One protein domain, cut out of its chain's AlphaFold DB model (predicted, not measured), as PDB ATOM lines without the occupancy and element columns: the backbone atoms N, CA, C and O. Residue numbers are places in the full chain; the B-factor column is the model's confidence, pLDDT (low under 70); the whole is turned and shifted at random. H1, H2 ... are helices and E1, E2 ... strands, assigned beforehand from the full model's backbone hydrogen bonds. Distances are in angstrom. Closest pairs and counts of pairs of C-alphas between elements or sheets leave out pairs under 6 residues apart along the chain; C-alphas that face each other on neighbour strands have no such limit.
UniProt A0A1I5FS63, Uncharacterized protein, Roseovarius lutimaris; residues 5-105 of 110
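AT A GLANCE: This is residues 5 to 105 of the 110 residues of an uncharacterized protein of Roseovarius lutimaris (UniProt A0A1I5FS63). A twisted antiparallel sheet, E1 E4 E3 E2, curls round helix H1; the E3-E4 hairpin makes the longest axis, and a long tail ends in short H2. The 101 printed residues run E1 H1 E2 E3 E4 H2, two named helices and four strands, mixed, in two layers, H1 on one face. The whole is compact, radius of gyration of the C-alphas 14.0 A, spanning 45 by 31 by 24 A.

IN THESE COORDINATES: E1, residues 5 to 7, begins at C-alpha (4.455, 10.258, 31.069). H1 is 15 to 28, 20.4 A; E2 45 to 51, 20.0 A; E3 58 to 68, 32.7 A; E4 74 to 86, 36.2 A, bends by 60 degrees at 82. H2, 102 to 105, ends at (17.717, 22.838, 41.394).

HOW THE PARTS SIT: E2 E3 E4 form a meander, each strand the antiparallel neighbour of the one before; within hydrogen-bond range are N 48 and O 62, 2.9 A, and N 63 and O 79, 2.9 A. E1 pairs with E4, N 6 and O 84 at 2.8 A. H1 touches E2, closest C-alphas Cys 24 and Val 49, 7.0 A. H1 has 9 of 10 O i to N i+4 pairs within range; H2 is too short for one. H2 is only just not on the sheet, with 4 pairs of C-alphas within 10 A.

THE WHOLE: The printed part has no cut. Links H1 to E2 and E4 to H2 are long. pLDDT is under 70 at residues 32 to 35 and 93 to 105.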
ATOM      1  N   ILE A   5       4.185   9.024  30.322       94.94
ATOM      2  CA  ILE A   5       4.455  10.258  31.069       94.94
ATOM      3  C   ILE A   5       3.215  11.144  31.074       94.94
ATOM      4  O   ILE A   5       2.711  11.558  30.015       94.94
ATOM      5  N   PHE A   6       2.783  11.488  32.280       93.44
ATOM      6  CA  PHE A   6       1.761  12.483  32.553       93.44
ATOM      7  C   PHE A   6       2.434  13.751  33.060       93.44
ATOM      8  O   PHE A   6       3.253  13.727  33.971       93.44
ATOM      9  N   LYS A   7       2.121  14.878  32.427       91.88
ATOM     10  CA  LYS A   7       2.645  16.171  32.860       91.88
ATOM     11  C   LYS A   7       1.812  16.666  34.037       91.88
ATOM     12  O   LYS A   7       0.595  16.752  33.892       91.88
ATOM     13  N   ILE A   8       2.474  17.057  35.121       90.69
ATOM     14  CA  ILE A   8       1.853  17.743  36.257       90.69
ATOM     15  C   ILE A   8       1.979  19.258  36.042       90.69
ATOM     16  O   ILE A   8       0.972  19.950  35.928       90.69
ATOM     17  N   THR A   9       3.205  19.768  35.873       91.88
ATOM     18  CA  THR A   9       3.491  21.210  35.718       91.88
ATOM     19  C   THR A   9       4.362  21.509  34.489       91.88
ATOM     20  O   THR A   9       4.914  20.608  33.851       91.88
ATOM     21  N   GLY A  10       4.471  22.790  34.121       89.69
ATOM     22  CA  GLY A  10       5.286  23.265  32.997       89.69
ATOM     23  C   GLY A  10       4.537  23.380  31.660       89.69
ATOM     24  O   GLY A  10       3.313  23.223  31.574       89.69
ATOM     25  N   GLY A  11       5.296  23.684  30.600       87.12
ATOM     26  CA  GLY A  11       4.796  23.955  29.243       87.12
ATOM     27  C   GLY A  11       4.236  22.733  28.496       87.12
ATOM     28  O   GLY A  11       3.783  21.752  29.086       87.12
ATOM     29  N   HIS A  12       4.229  22.776  27.164       90.88
ATOM     30  CA  HIS A  12       3.840  21.622  26.348       90.88
ATOM     31  C   HIS A  12       4.994  20.608  26.241       90.88
ATOM     32  O   HIS A  12       6.108  20.987  25.894       90.88
ATOM     33  N   LEU A  13       4.710  19.323  26.494       92.62
ATOM     34  CA  LEU A  13       5.629  18.208  26.236       92.62
ATOM     35  C   LEU A  13       5.177  17.451  24.992       92.62
ATOM     36  O   LEU A  13       4.063  16.916  24.959       92.62
ATOM     37  N   THR A  14       6.057  17.353  23.997       92.56
ATOM     38  CA  THR A  14       5.758  16.582  22.789       92.56
ATOM     39  C   THR A  14       5.742  15.080  23.090       92.56
ATOM     40  O   THR A  14       6.324  14.603  24.066       92.56
ATOM     41  N   ALA A  15       5.133  14.287  22.206       92.38
ATOM     42  CA  ALA A  15       5.171  12.826  22.317       92.38
ATOM     43  C   ALA A  15       6.598  12.246  22.227       92.38
ATOM     44  O   ALA A  15       6.836  11.124  22.678       92.38
ATOM     45  N   ARG A  16       7.552  12.967  21.619       91.56
ATOM     46  CA  ARG A  16       8.967  12.571  21.604       91.56
ATOM     47  C   ARG A  16       9.633  12.870  22.942       91.56
ATOM     48  O   ARG A  16      10.300  11.990  23.464       91.56
ATOM     49  N   ASP A  17       9.378  14.044  23.521       92.50
ATOM     50  CA  ASP A  17       9.913  14.400  24.843       92.50
ATOM     51  C   ASP A  17       9.465  13.387  25.902       92.50
ATOM     52  O   ASP A  17      10.289  12.886  26.654       92.50
ATOM     53  N   LYS A  18       8.185  12.991  25.901       94.19
ATOM     54  CA  LYS A  18       7.668  11.964  26.823       94.19
ATOM     55  C   LYS A  18       8.393  10.618  26.706       94.19
ATOM     56  O   LYS A  18       8.630   9.975  27.718       94.19
ATOM     57  N   ARG A  19       8.729  10.188  25.484       93.12
ATOM     58  CA  ARG A  19       9.489   8.947  25.253       93.12
ATOM     59  C   ARG A  19      10.925   9.079  25.749       93.12
ATOM     60  O   ARG A  19      11.358   8.240  26.520       93.12
ATOM     61  N   ASN A  20      11.596  10.175  25.406       92.62
ATOM     62  CA  ASN A  20      12.958  10.440  25.867       92.62
ATOM     63  C   ASN A  20      13.036  10.507  27.403       92.62
ATOM     64  O   ASN A  20      13.990  10.011  27.982       92.62
ATOM     65  N   ILE A  21      12.030  11.076  28.076       92.25
ATOM     66  CA  ILE A  21      11.970  11.101  29.546       92.25
ATOM     67  C   ILE A  21      11.855   9.680  30.118       92.25
ATOM     68  O   ILE A  21      12.561   9.370  31.071       92.25
ATOM     69  N   LEU A  22      11.021   8.806  29.540       93.12
ATOM     70  CA  LEU A  22      10.953   7.399  29.966       93.12
ATOM     71  C   LEU A  22      12.288   6.688  29.766       93.12
ATOM     72  O   LEU A  22      12.746   6.001  30.671       93.12
ATOM     73  N   ASP A  23      12.920   6.891  28.611       91.00
ATOM     74  CA  ASP A  23      14.220   6.299  28.307       91.00
ATOM     75  C   ASP A  23      15.301   6.803  29.283       91.00
ATOM     76  O   ASP A  23      16.163   6.030  29.689       91.00
ATOM     77  N   CYS A  24      15.244   8.077  29.699       90.06
ATOM     78  CA  CYS A  24      16.121   8.627  30.740       90.06
ATOM     79  C   CYS A  24      15.886   7.931  32.082       90.06
ATOM     80  O   CYS A  24      16.842   7.494  32.713       90.06
ATOM     81  N   ILE A  25      14.624   7.807  32.504       89.31
ATOM     82  CA  ILE A  25      14.265   7.141  33.761       89.31
ATOM     83  C   ILE A  25      14.770   5.693  33.754       89.31
ATOM     84  O   ILE A  25      15.412   5.257  34.702       89.31
ATOM     85  N   GLU A  26      14.544   4.957  32.670       88.56
ATOM     86  CA  GLU A  26      15.003   3.572  32.551       88.56
ATOM     87  C   GLU A  26      16.535   3.474  32.578       88.56
ATOM     88  O   GLU A  26      17.094   2.628  33.273       88.56
ATOM     89  N   HIS A  27      17.229   4.377  31.876       86.75
ATOM     90  CA  HIS A  27      18.690   4.420  31.847       86.75
ATOM     91  C   HIS A  27      19.307   4.673  33.229       86.75
ATOM     92  O   HIS A  27      20.334   4.078  33.558       86.75
ATOM     93  N   LEU A  28      18.683   5.534  34.038       85.38
ATOM     94  CA  LEU A  28      19.163   5.876  35.377       85.38
ATOM     95  C   LEU A  28      18.910   4.763  36.407       85.38
ATOM     96  O   LEU A  28      19.623   4.700  37.404       85.38
ATOM     97  N   ARG A  29      17.969   3.835  36.169       82.19
ATOM     98  CA  ARG A  29      17.625   2.768  37.136       82.19
ATOM     99  C   ARG A  29      18.806   1.846  37.467       82.19
ATOM    100  O   ARG A  29      18.838   1.266  38.546       82.19
ATOM    101  N   GLY A  30      19.781   1.732  36.568       72.31
ATOM    102  CA  GLY A  30      21.002   0.946  36.769       72.31
ATOM    103  C   GLY A  30      22.237   1.755  37.173       72.31
ATOM    104  O   GLY A  30      23.331   1.199  37.137       72.31
ATOM    105  N   GLN A  31      22.103   3.050  37.479       74.31
ATOM    106  CA  GLN A  31      23.245   3.929  37.750       74.31
ATOM    107  C   GLN A  31      23.330   4.360  39.210       74.31
ATOM    108  O   GLN A  31      22.319   4.634  39.853       74.31
ATOM    109  N   ASP A  32      24.566   4.505  39.688       65.31
ATOM    110  CA  ASP A  32      24.882   4.996  41.034       65.31
ATOM    111  C   ASP A  32      24.717   6.525  41.176       65.31
ATOM    112  O   ASP A  32      24.777   7.058  42.285       65.31
ATOM    113  N   HIS A  33      24.507   7.245  40.065       61.81
ATOM    114  CA  HIS A  33      24.381   8.706  40.016       61.81
ATOM    115  C   HIS A  33      23.255   9.134  39.072       61.81
ATOM    116  O   HIS A  33      23.195   8.672  37.934       61.81
ATOM    117  N   HIS A  34      22.345   9.995  39.542       63.16
ATOM    118  CA  HIS A  34      21.078  10.282  38.843       63.16
ATOM    119  C   HIS A  34      20.978  11.685  38.217       63.16
ATOM    120  O   HIS A  34      19.937  12.032  37.681       63.16
ATOM    121  N   ASN A  35      22.056  12.474  38.175       61.28
ATOM    122  CA  ASN A  35      22.014  13.865  37.694       61.28
ATOM    123  C   ASN A  35      22.928  14.088  36.479       61.28
ATOM    124  O   ASN A  35      23.998  14.694  36.568       61.28
ATOM    125  N   ALA A  36      22.509  13.571  35.321       70.62
ATOM    126  CA  ALA A  36      23.210  13.760  34.055       70.62
ATOM    127  C   ALA A  36      22.299  14.395  33.001       70.62
ATOM    128  O   ALA A  36      21.139  14.018  32.840       70.62
ATOM    129  N   TRP A  37      22.855  15.327  32.225       84.12
ATOM    130  CA  TRP A  37      22.228  15.789  30.991       84.12
ATOM    131  C   TRP A  37      22.379  14.724  29.905       84.12
ATOM    132  O   TRP A  37      23.425  14.607  29.267       84.12
ATOM    133  N   LEU A  38      21.314  13.971  29.664       86.81
ATOM    134  CA  LEU A  38      21.249  12.917  28.664       86.81
ATOM    135  C   LEU A  38      20.814  13.496  27.314       86.81
ATOM    136  O   LEU A  38      19.733  14.070  27.167       86.81
ATOM    137  N   GLY A  39      21.691  13.378  26.320       84.56
ATOM    138  CA  GLY A  39      21.412  13.732  24.931       84.56
ATOM    139  C   GLY A  39      21.048  12.502  24.106       84.56
ATOM    140  O   GLY A  39      21.549  11.409  24.349       84.56
ATOM    141  N   TYR A  40      20.221  12.694  23.079       81.44
ATOM    142  CA  TYR A  40      19.861  11.633  22.134       81.44
ATOM    143  C   TYR A  40      20.394  11.949  20.741       81.44
ATOM    144  O   TYR A  40      20.351  13.096  20.288       81.44
ATOM    145  N   LYS A  41      20.858  10.920  20.023       78.00
ATOM    146  CA  LYS A  41      21.352  11.072  18.648       78.00
ATOM    147  C   LYS A  41      20.268  11.695  17.759       78.00
ATOM    148  O   LYS A  41      19.138  11.211  17.701       78.00
ATOM    149  N   GLY A  42      20.618  12.777  17.064       76.00
ATOM    150  CA  GLY A  42      19.691  13.504  16.191       76.00
ATOM    151  C   GLY A  42      18.634  14.337  16.930       76.00
ATOM    152  O   GLY A  42      17.621  14.695  16.331       76.00
ATOM    153  N   SER A  43      18.829  14.616  18.221       82.06
ATOM    154  CA  SER A  43      18.053  15.596  18.983       82.06
ATOM    155  C   SER A  43      18.967  16.751  19.409       82.06
ATOM    156  O   SER A  43      20.014  16.487  19.999       82.06
ATOM    157  N   PRO A  44      18.590  18.023  19.178       85.69
ATOM    158  CA  PRO A  44      19.307  19.173  19.742       85.69
ATOM    159  C   PRO A  44      19.067  19.327  21.254       85.69
ATOM    160  O   PRO A  44      19.734  20.125  21.915       85.69
ATOM    161  N   LYS A  45      18.110  18.561  21.799       91.25
ATOM    162  CA  LYS A  45      17.697  18.596  23.199       91.25
ATOM    163  C   LYS A  45      18.479  17.619  24.069       91.25
ATOM    164  O   LYS A  45      18.738  16.485  23.654       91.25
ATOM    165  N   ARG A  46      18.746  18.044  25.301       92.50
ATOM    166  CA  ARG A  46      19.250  17.239  26.415       92.50
ATOM    167  C   ARG A  46      18.230  17.243  27.547       92.50
ATOM    168  O   ARG A  46      17.508  18.225  27.713       92.50
ATOM    169  N   TYR A  47      18.194  16.165  28.316       92.06
ATOM    170  CA  TYR A  47      17.224  15.933  29.380       92.06
ATOM    171  C   TYR A  47      17.958  15.634  30.683       92.06
ATOM    172  O   TYR A  47      18.921  14.879  30.676       92.06
ATOM    173  N   CYS A  48      17.509  16.213  31.787       90.25
ATOM    174  CA  CYS A  48      17.951  15.867  33.134       90.25
ATOM    175  C   CYS A  48      16.708  15.486  33.939       90.25
ATOM    176  O   CYS A  48      15.686  16.172  33.835       90.25
ATOM    177  N   VAL A  49      16.768  14.374  34.671       89.12
ATOM    178  CA  VAL A  49      15.630  13.802  35.396       89.12
ATOM    179  C   VAL A  49      16.068  13.493  36.817       89.12
ATOM    180  O   VAL A  49      17.068  12.817  37.006       89.12
ATOM    181  N   THR A  50      15.286  13.938  37.792       86.50
ATOM    182  CA  THR A  50      15.544  13.702  39.213       86.50
ATOM    183  C   THR A  50      14.274  13.158  39.855       86.50
ATOM    184  O   THR A  50      13.187  13.692  39.620       86.50
ATOM    185  N   ALA A  51      14.396  12.076  40.624       85.12
ATOM    186  CA  ALA A  51      13.278  11.493  41.359       85.12
ATOM    187  C   ALA A  51      12.856  12.400  42.520       85.12
ATOM    188  O   ALA A  51      13.704  12.984  43.194       85.12
ATOM    189  N   ASP A  52      11.550  12.510  42.740       84.00
ATOM    190  CA  ASP A  52      11.005  13.128  43.942       84.00
ATOM    191  C   ASP A  52      11.287  12.231  45.161       84.00
ATOM    192  O   ASP A  52      11.208  11.003  45.070       84.00
ATOM    193  N   ALA A  53      11.674  12.838  46.285       78.25
ATOM    194  CA  ALA A  53      12.057  12.098  47.485       78.25
ATOM    195  C   ALA A  53      10.846  11.507  48.225       78.25
ATOM    196  O   ALA A  53      10.969  10.454  48.851       78.25
ATOM    197  N   ASP A  54       9.691  12.169  48.131       81.31
ATOM    198  CA  ASP A  54       8.493  11.846  48.902       81.31
ATOM    199  C   ASP A  54       7.471  11.065  48.066       81.31
ATOM    200  O   ASP A  54       6.714  10.246  48.595       81.31
ATOM    201  N   LEU A  55       7.436  11.304  46.751       83.94
ATOM    202  CA  LEU A  55       6.413  10.769  45.858       83.94
ATOM    203  C   LEU A  55       7.001   9.792  44.826       83.94
ATOM    204  O   LEU A  55       7.582  10.212  43.819       83.94
ATOM    205  N   PRO A  56       6.797   8.469  45.001       80.75
ATOM    206  CA  PRO A  56       7.304   7.489  44.055       80.75
ATOM    207  C   PRO A  56       6.643   7.689  42.688       80.75
ATOM    208  O   PRO A  56       5.422   7.793  42.577       80.75
ATOM    209  N   ASN A  57       7.462   7.684  41.635       89.75
ATOM    210  CA  ASN A  57       7.088   7.956  40.240       89.75
ATOM    211  C   ASN A  57       6.824   9.417  39.868       89.75
ATOM    212  O   ASN A  57       6.427   9.673  38.725       89.75
ATOM    213  N   ILE A  58       7.061  10.364  40.774       91.31
ATOM    214  CA  ILE A  58       7.120  11.778  40.412       91.31
ATOM    215  C   ILE A  58       8.571  12.169  40.159       91.31
ATOM    216  O   ILE A  58       9.489  11.732  40.850       91.31
ATOM    217  N   TYR A  59       8.770  12.963  39.112       90.62
ATOM    218  CA  TYR A  59      10.086  13.378  38.660       90.62
ATOM    219  C   TYR A  59      10.109  14.864  38.323       90.62
ATOM    220  O   TYR A  59       9.235  15.376  37.612       90.62
ATOM    221  N   GLY A  60      11.167  15.536  38.768       90.75
ATOM    222  CA  GLY A  60      11.592  16.817  38.226       90.75
ATOM    223  C   GLY A  60      12.342  16.591  36.917       90.75
ATOM    224  O   GLY A  60      13.255  15.773  36.850       90.75
ATOM    225  N   VAL A  61      11.962  17.306  35.861       91.88
ATOM    226  CA  VAL A  61      12.580  17.188  34.537       91.88
ATOM    227  C   VAL A  61      13.023  18.552  34.038       91.88
ATOM    228  O   VAL A  61      12.247  19.511  34.015       91.88
ATOM    229  N   ARG A  62      14.262  18.620  33.553       92.88
ATOM    230  CA  ARG A  62      14.783  19.762  32.803       92.88
ATOM    231  C   ARG A  62      15.094  19.360  31.381       92.88
ATOM    232  O   ARG A  62      15.666  18.303  31.137       92.88
ATOM    233  N   ILE A  63      14.731  20.226  30.448       93.25
ATOM    234  CA  ILE A  63      15.051  20.067  29.033       93.25
ATOM    235  C   ILE A  63      15.850  21.291  28.616       93.25
ATOM    236  O   ILE A  63      15.397  22.407  28.846       93.25
ATOM    237  N   SER A  64      17.006  21.083  27.996       92.44
ATOM    238  CA  SER A  64      17.840  22.141  27.421       92.44
ATOM    239  C   SER A  64      17.981  21.906  25.923       92.44
ATOM    240  O   SER A  64      18.281  20.791  25.499       92.44
ATOM    241  N   GLU A  65      17.743  22.932  25.114       92.88
ATOM    242  CA  GLU A  65      17.892  22.905  23.662       92.88
ATOM    243  C   GLU A  65      18.861  23.990  23.219       92.88
ATOM    244  O   GLU A  65      18.670  25.170  23.515       92.88
ATOM    245  N   ASN A  66      19.878  23.584  22.461       88.56
ATOM    246  CA  ASN A  66      20.732  24.520  21.745       88.56
ATOM    247  C   ASN A  66      20.164  24.729  20.344       88.56
ATOM    248  O   ASN A  66      19.947  23.761  19.615       88.56
ATOM    249  N   TYR A  67      19.965  25.982  19.955       88.06
ATOM    250  CA  TYR A  67      19.461  26.349  18.638       88.06
ATOM    251  C   TYR A  67      20.283  27.493  18.048       88.06
ATOM    252  O   TYR A  67      20.987  28.209  18.761       88.06
ATOM    253  N   THR A  68      20.235  27.629  16.725       90.25
ATOM    254  CA  THR A  68      20.871  28.739  16.008       90.25
ATOM    255  C   THR A  68      19.773  29.664  15.503       90.25
ATOM    256  O   THR A  68      18.783  29.179  14.961       90.25
ATOM    257  N   THR A  69      19.906  30.966  15.738       90.81
ATOM    258  CA  THR A  69      18.957  31.966  15.233       90.81
ATOM    259  C   THR A  69      19.146  32.188  13.732       90.81
ATOM    260  O   THR A  69      20.166  31.792  13.167       90.81
ATOM    261  N   ASP A  70      18.205  32.886  13.092       92.62
ATOM    262  CA  ASP A  70      18.305  33.242  11.667       92.62
ATOM    263  C   ASP A  70      19.548  34.098  11.350       92.62
ATOM    264  O   ASP A  70      20.021  34.122  10.216       92.62
ATOM    265  N   TRP A  71      20.131  34.746  12.365       92.75
ATOM    266  CA  TRP A  71      21.373  35.524  12.274       92.75
ATOM    267  C   TRP A  71      22.639  34.708  12.580       92.75
ATOM    268  O   TRP A  71      23.722  35.274  12.705       92.75
ATOM    269  N   GLY A  72      22.531  33.385  12.725       90.62
ATOM    270  CA  GLY A  72      23.669  32.506  13.002       90.62
ATOM    271  C   GLY A  72      24.108  32.470  14.470       90.62
ATOM    272  O   GLY A  72      25.125  31.853  14.792       90.62
ATOM    273  N   GLU A  73      23.363  33.093  15.385       93.00
ATOM    274  CA  GLU A  73      23.734  33.114  16.799       93.00
ATOM    275  C   GLU A  73      23.352  31.810  17.490       93.00
ATOM    276  O   GLU A  73      22.198  31.379  17.437       93.00
ATOM    277  N   LYS A  74      24.295  31.213  18.221       89.56
ATOM    278  CA  LYS A  74      24.004  30.072  19.090       89.56
ATOM    279  C   LYS A  74      23.309  30.555  20.357       89.56
ATOM    280  O   LYS A  74      23.845  31.378  21.095       89.56
ATOM    281  N   ARG A  75      22.126  30.015  20.623       91.56
ATOM    282  CA  ARG A  75      21.315  30.295  21.809       91.56
ATOM    283  C   ARG A  75      20.941  28.989  22.502       91.56
ATOM    284  O   ARG A  75      20.902  27.928  21.881       91.56
ATOM    285  N   GLN A  76      20.649  29.091  23.794       91.50
ATOM    286  CA  GLN A  76      20.162  27.986  24.610       91.50
ATOM    287  C   GLN A  76      18.799  28.355  25.181       91.50
ATOM    288  O   GLN A  76      18.583  29.483  25.623       91.50
ATOM    289  N   ARG A  77      17.880  27.393  25.168       91.62
ATOM    290  CA  ARG A  77      16.580  27.504  25.819       91.62
ATOM    291  C   ARG A  77      16.394  26.346  26.777       91.62
ATOM    292  O   ARG A  77      16.693  25.208  26.432       91.62
ATOM    293  N   GLU A  78      15.860  26.647  27.955       92.94
ATOM    294  CA  GLU A  78      15.558  25.642  28.966       92.94
ATOM    295  C   GLU A  78      14.087  25.643  29.358       92.94
ATOM    296  O   GLU A  78      13.411  26.675  29.353       92.94
ATOM    297  N   TRP A  79      13.607  24.462  29.724       93.50
ATOM    298  CA  TRP A  79      12.278  24.243  30.265       93.50
ATOM    299  C   TRP A  79      12.360  23.355  31.501       93.50
ATOM    300  O   TRP A  79      13.178  22.435  31.563       93.50
ATOM    301  N   LYS A  80      11.465  23.613  32.454       93.62
ATOM    302  CA  LYS A  80      11.313  22.854  33.697       93.62
ATOM    303  C   LYS A  80       9.912  22.244  33.750       93.62
ATOM    304  O   LYS A  80       8.939  22.901  33.367       93.62
ATOM    305  N   PHE A  81       9.823  21.001  34.205       93.25
ATOM    306  CA  PHE A  81       8.577  20.249  34.325       93.25
ATOM    307  C   PHE A  81       8.592  19.390  35.585       93.25
ATOM    308  O   PHE A  81       9.637  18.869  35.967       93.25
ATOM    309  N   THR A  82       7.410  19.156  36.139       94.00
ATOM    310  CA  THR A  82       7.148  18.030  37.038       94.00
ATOM    311  C   THR A  82       6.276  17.030  36.291       94.00
ATOM    312  O   THR A  82       5.277  17.411  35.664       94.00
ATOM    313  N   VAL A  83       6.652  15.756  36.319       93.81
ATOM    314  CA  VAL A  83       5.941  14.690  35.608       93.81
ATOM    315  C   VAL A  83       5.705  13.480  36.499       93.81
ATOM    316  O   VAL A  83       6.497  13.192  37.385       93.81
ATOM    317  N   GLU A  84       4.633  12.753  36.217       94.62
ATOM    318  CA  GLU A  84       4.335  11.441  36.782       94.62
ATOM    319  C   GLU A  84       4.601  10.377  35.711       94.62
ATOM    320  O   GLU A  84       4.106  10.481  34.580       94.62
ATOM    321  N   ALA A  85       5.359   9.338  36.055       94.00
ATOM    322  CA  ALA A  85       5.517   8.168  35.201       94.00
ATOM    323  C   ALA A  85       4.566   7.048  35.635       94.00
ATOM    324  O   ALA A  85       4.421   6.757  36.817       94.00
ATOM    325  N   LYS A  86       3.923   6.380  34.675       93.38
ATOM    326  CA  LYS A  86       3.060   5.221  34.946       93.38
ATOM    327  C   LYS A  86       3.501   4.007  34.160       93.38
ATOM    328  O   LYS A  86       3.929   4.135  33.015       93.38
ATOM    329  N   GLY A  87       3.294   2.830  34.747       89.69
ATOM    330  CA  GLY A  87       3.601   1.549  34.110       89.69
ATOM    331  C   GLY A  87       5.097   1.242  34.033       89.69
ATOM    332  O   GLY A  87       5.492   0.489  33.149       89.69
ATOM    333  N   ILE A  88       5.895   1.842  34.918       86.94
ATOM    334  CA  ILE A  88       7.320   1.566  35.118       86.94
ATOM    335  C   ILE A  88       7.595   1.442  36.617       86.94
ATOM    336  O   ILE A  88       6.831   1.987  37.415       86.94
ATOM    337  N   ASP A  89       8.684   0.775  36.981       85.69
ATOM    338  CA  ASP A  89       9.144   0.763  38.367       85.69
ATOM    339  C   ASP A  89       9.793   2.115  38.717       85.69
ATOM    340  O   ASP A  89      10.554   2.656  37.896       85.69
ATOM    341  N   PRO A  90       9.504   2.681  39.905       81.50
ATOM    342  CA  PRO A  90      10.057   3.965  40.313       81.50
ATOM    343  C   PRO A  90      11.583   3.905  40.397       81.50
ATOM    344  O   PRO A  90      12.158   2.881  40.777       81.50
ATOM    345  N   LEU A  91      12.249   5.018  40.077       79.12
ATOM    346  CA  LEU A  91      13.650   5.179  40.464       79.12
ATOM    347  C   LEU A  91      13.739   5.189  41.985       79.12
ATOM    348  O   LEU A  91      12.974   5.884  42.652       79.12
ATOM    349  N   GLN A  92      14.686   4.424  42.522       70.19
ATOM    350  CA  GLN A  92      15.043   4.548  43.926       70.19
ATOM    351  C   GLN A  92      15.677   5.929  44.128       70.19
ATOM    352  O   GLN A  92      16.588   6.273  43.368       70.19
ATOM    353  N   PRO A  93      15.219   6.727  45.106       63.41
ATOM    354  CA  PRO A  93      15.847   8.003  45.402       63.41
ATOM    355  C   PRO A  93      17.290   7.741  45.839       63.41
ATOM    356  O   PRO A  93      17.547   7.087  46.852       63.41
ATOM    357  N   VAL A  94      18.254   8.212  45.052       61.78
ATOM    358  CA  VAL A  94      19.665   8.134  45.430       61.78
ATOM    359  C   VAL A  94      19.937   9.270  46.405       61.78
ATOM    360  O   VAL A  94      19.628  10.426  46.115       61.78
ATOM    361  N   ALA A  95      20.509   8.950  47.570       53.78
ATOM    362  CA  ALA A  95      20.950   9.972  48.514       53.78
ATOM    363  C   ALA A  95      21.884  10.951  47.781       53.78
ATOM    364  O   ALA A  95      22.779  10.479  47.072       53.78
ATOM    365  N   PRO A  96      21.711  12.278  47.926       48.88
ATOM    366  CA  PRO A  96      22.543  13.264  47.248       48.88
ATOM    367  C   PRO A  96      23.978  13.150  47.772       48.88
ATOM    368  O   PRO A  96      24.376  13.809  48.729       48.88
ATOM    369  N   LYS A  97      24.780  12.256  47.191       46.88
ATOM    370  CA  LYS A  97      26.218  12.215  47.439       46.88
ATOM    371  C   LYS A  97      26.806  13.408  46.715       46.88
ATOM    372  O   LYS A  97      26.887  13.368  45.493       46.88
ATOM    373  N   THR A  98      27.156  14.433  47.497       44.16
ATOM    374  CA  THR A  98      27.906  15.640  47.112       44.16
ATOM    375  C   THR A  98      27.660  15.998  45.653       44.16
ATOM    376  O   THR A  98      28.529  15.845  44.801       44.16
ATOM    377  N   ASP A  99      26.409  16.342  45.377       48.28
ATOM    378  CA  ASP A  99      25.882  16.566  44.043       48.28
ATOM    379  C   ASP A  99      26.540  17.822  43.444       48.28
ATOM    380  O   ASP A  99      26.248  18.927  43.901       48.28
ATOM    381  N   PRO A 100      27.424  17.704  42.434       51.16
ATOM    382  CA  PRO A 100      28.042  18.869  41.799       51.16
ATOM    383  C   PRO A 100      27.034  19.700  40.986       51.16
ATOM    384  O   PRO A 100      27.419  20.674  40.345       51.16
ATOM    385  N   GLN A 101      25.760  19.293  40.955       52.69
ATOM    386  CA  GLN A 101      24.674  19.934  40.226       52.69
ATOM    387  C   GLN A 101      23.444  20.226  41.107       52.69
ATOM    388  O   GLN A 101      22.413  20.617  40.555       52.69
ATOM    389  N   ALA A 102      23.536  20.108  42.441       50.84
ATOM    390  CA  ALA A 102      22.446  20.483  43.358       50.84
ATOM    391  C   ALA A 102      21.981  21.930  43.114       50.84
ATOM    392  O   ALA A 102      20.783  22.214  43.078       50.84
ATOM    393  N   ASP A 103      22.938  22.805  42.806       55.84
ATOM    394  CA  ASP A 103      22.747  24.218  42.478       55.84
ATOM    395  C   ASP A 103      21.899  24.437  41.218       55.84
ATOM    396  O   ASP A 103      21.315  25.503  41.033       55.84
ATOM    397  N   LEU A 104      21.770  23.435  40.333       53.88
ATOM    398  CA  LEU A 104      20.828  23.547  39.224       53.88
ATOM    399  C   LEU A 104      19.416  23.686  39.790       53.88
ATOM    400  O   LEU A 104      18.649  24.494  39.270       53.88
ATOM    401  N   PHE A 105      19.066  22.944  40.839       52.31
ATOM    402  CA  PHE A 105      17.717  22.838  41.394       52.31
ATOM    403  C   PHE A 105      17.397  23.830  42.521       52.31
ATOM    404  O   PHE A 105      16.221  23.939  42.880       52.31
TER     405      PHE A 105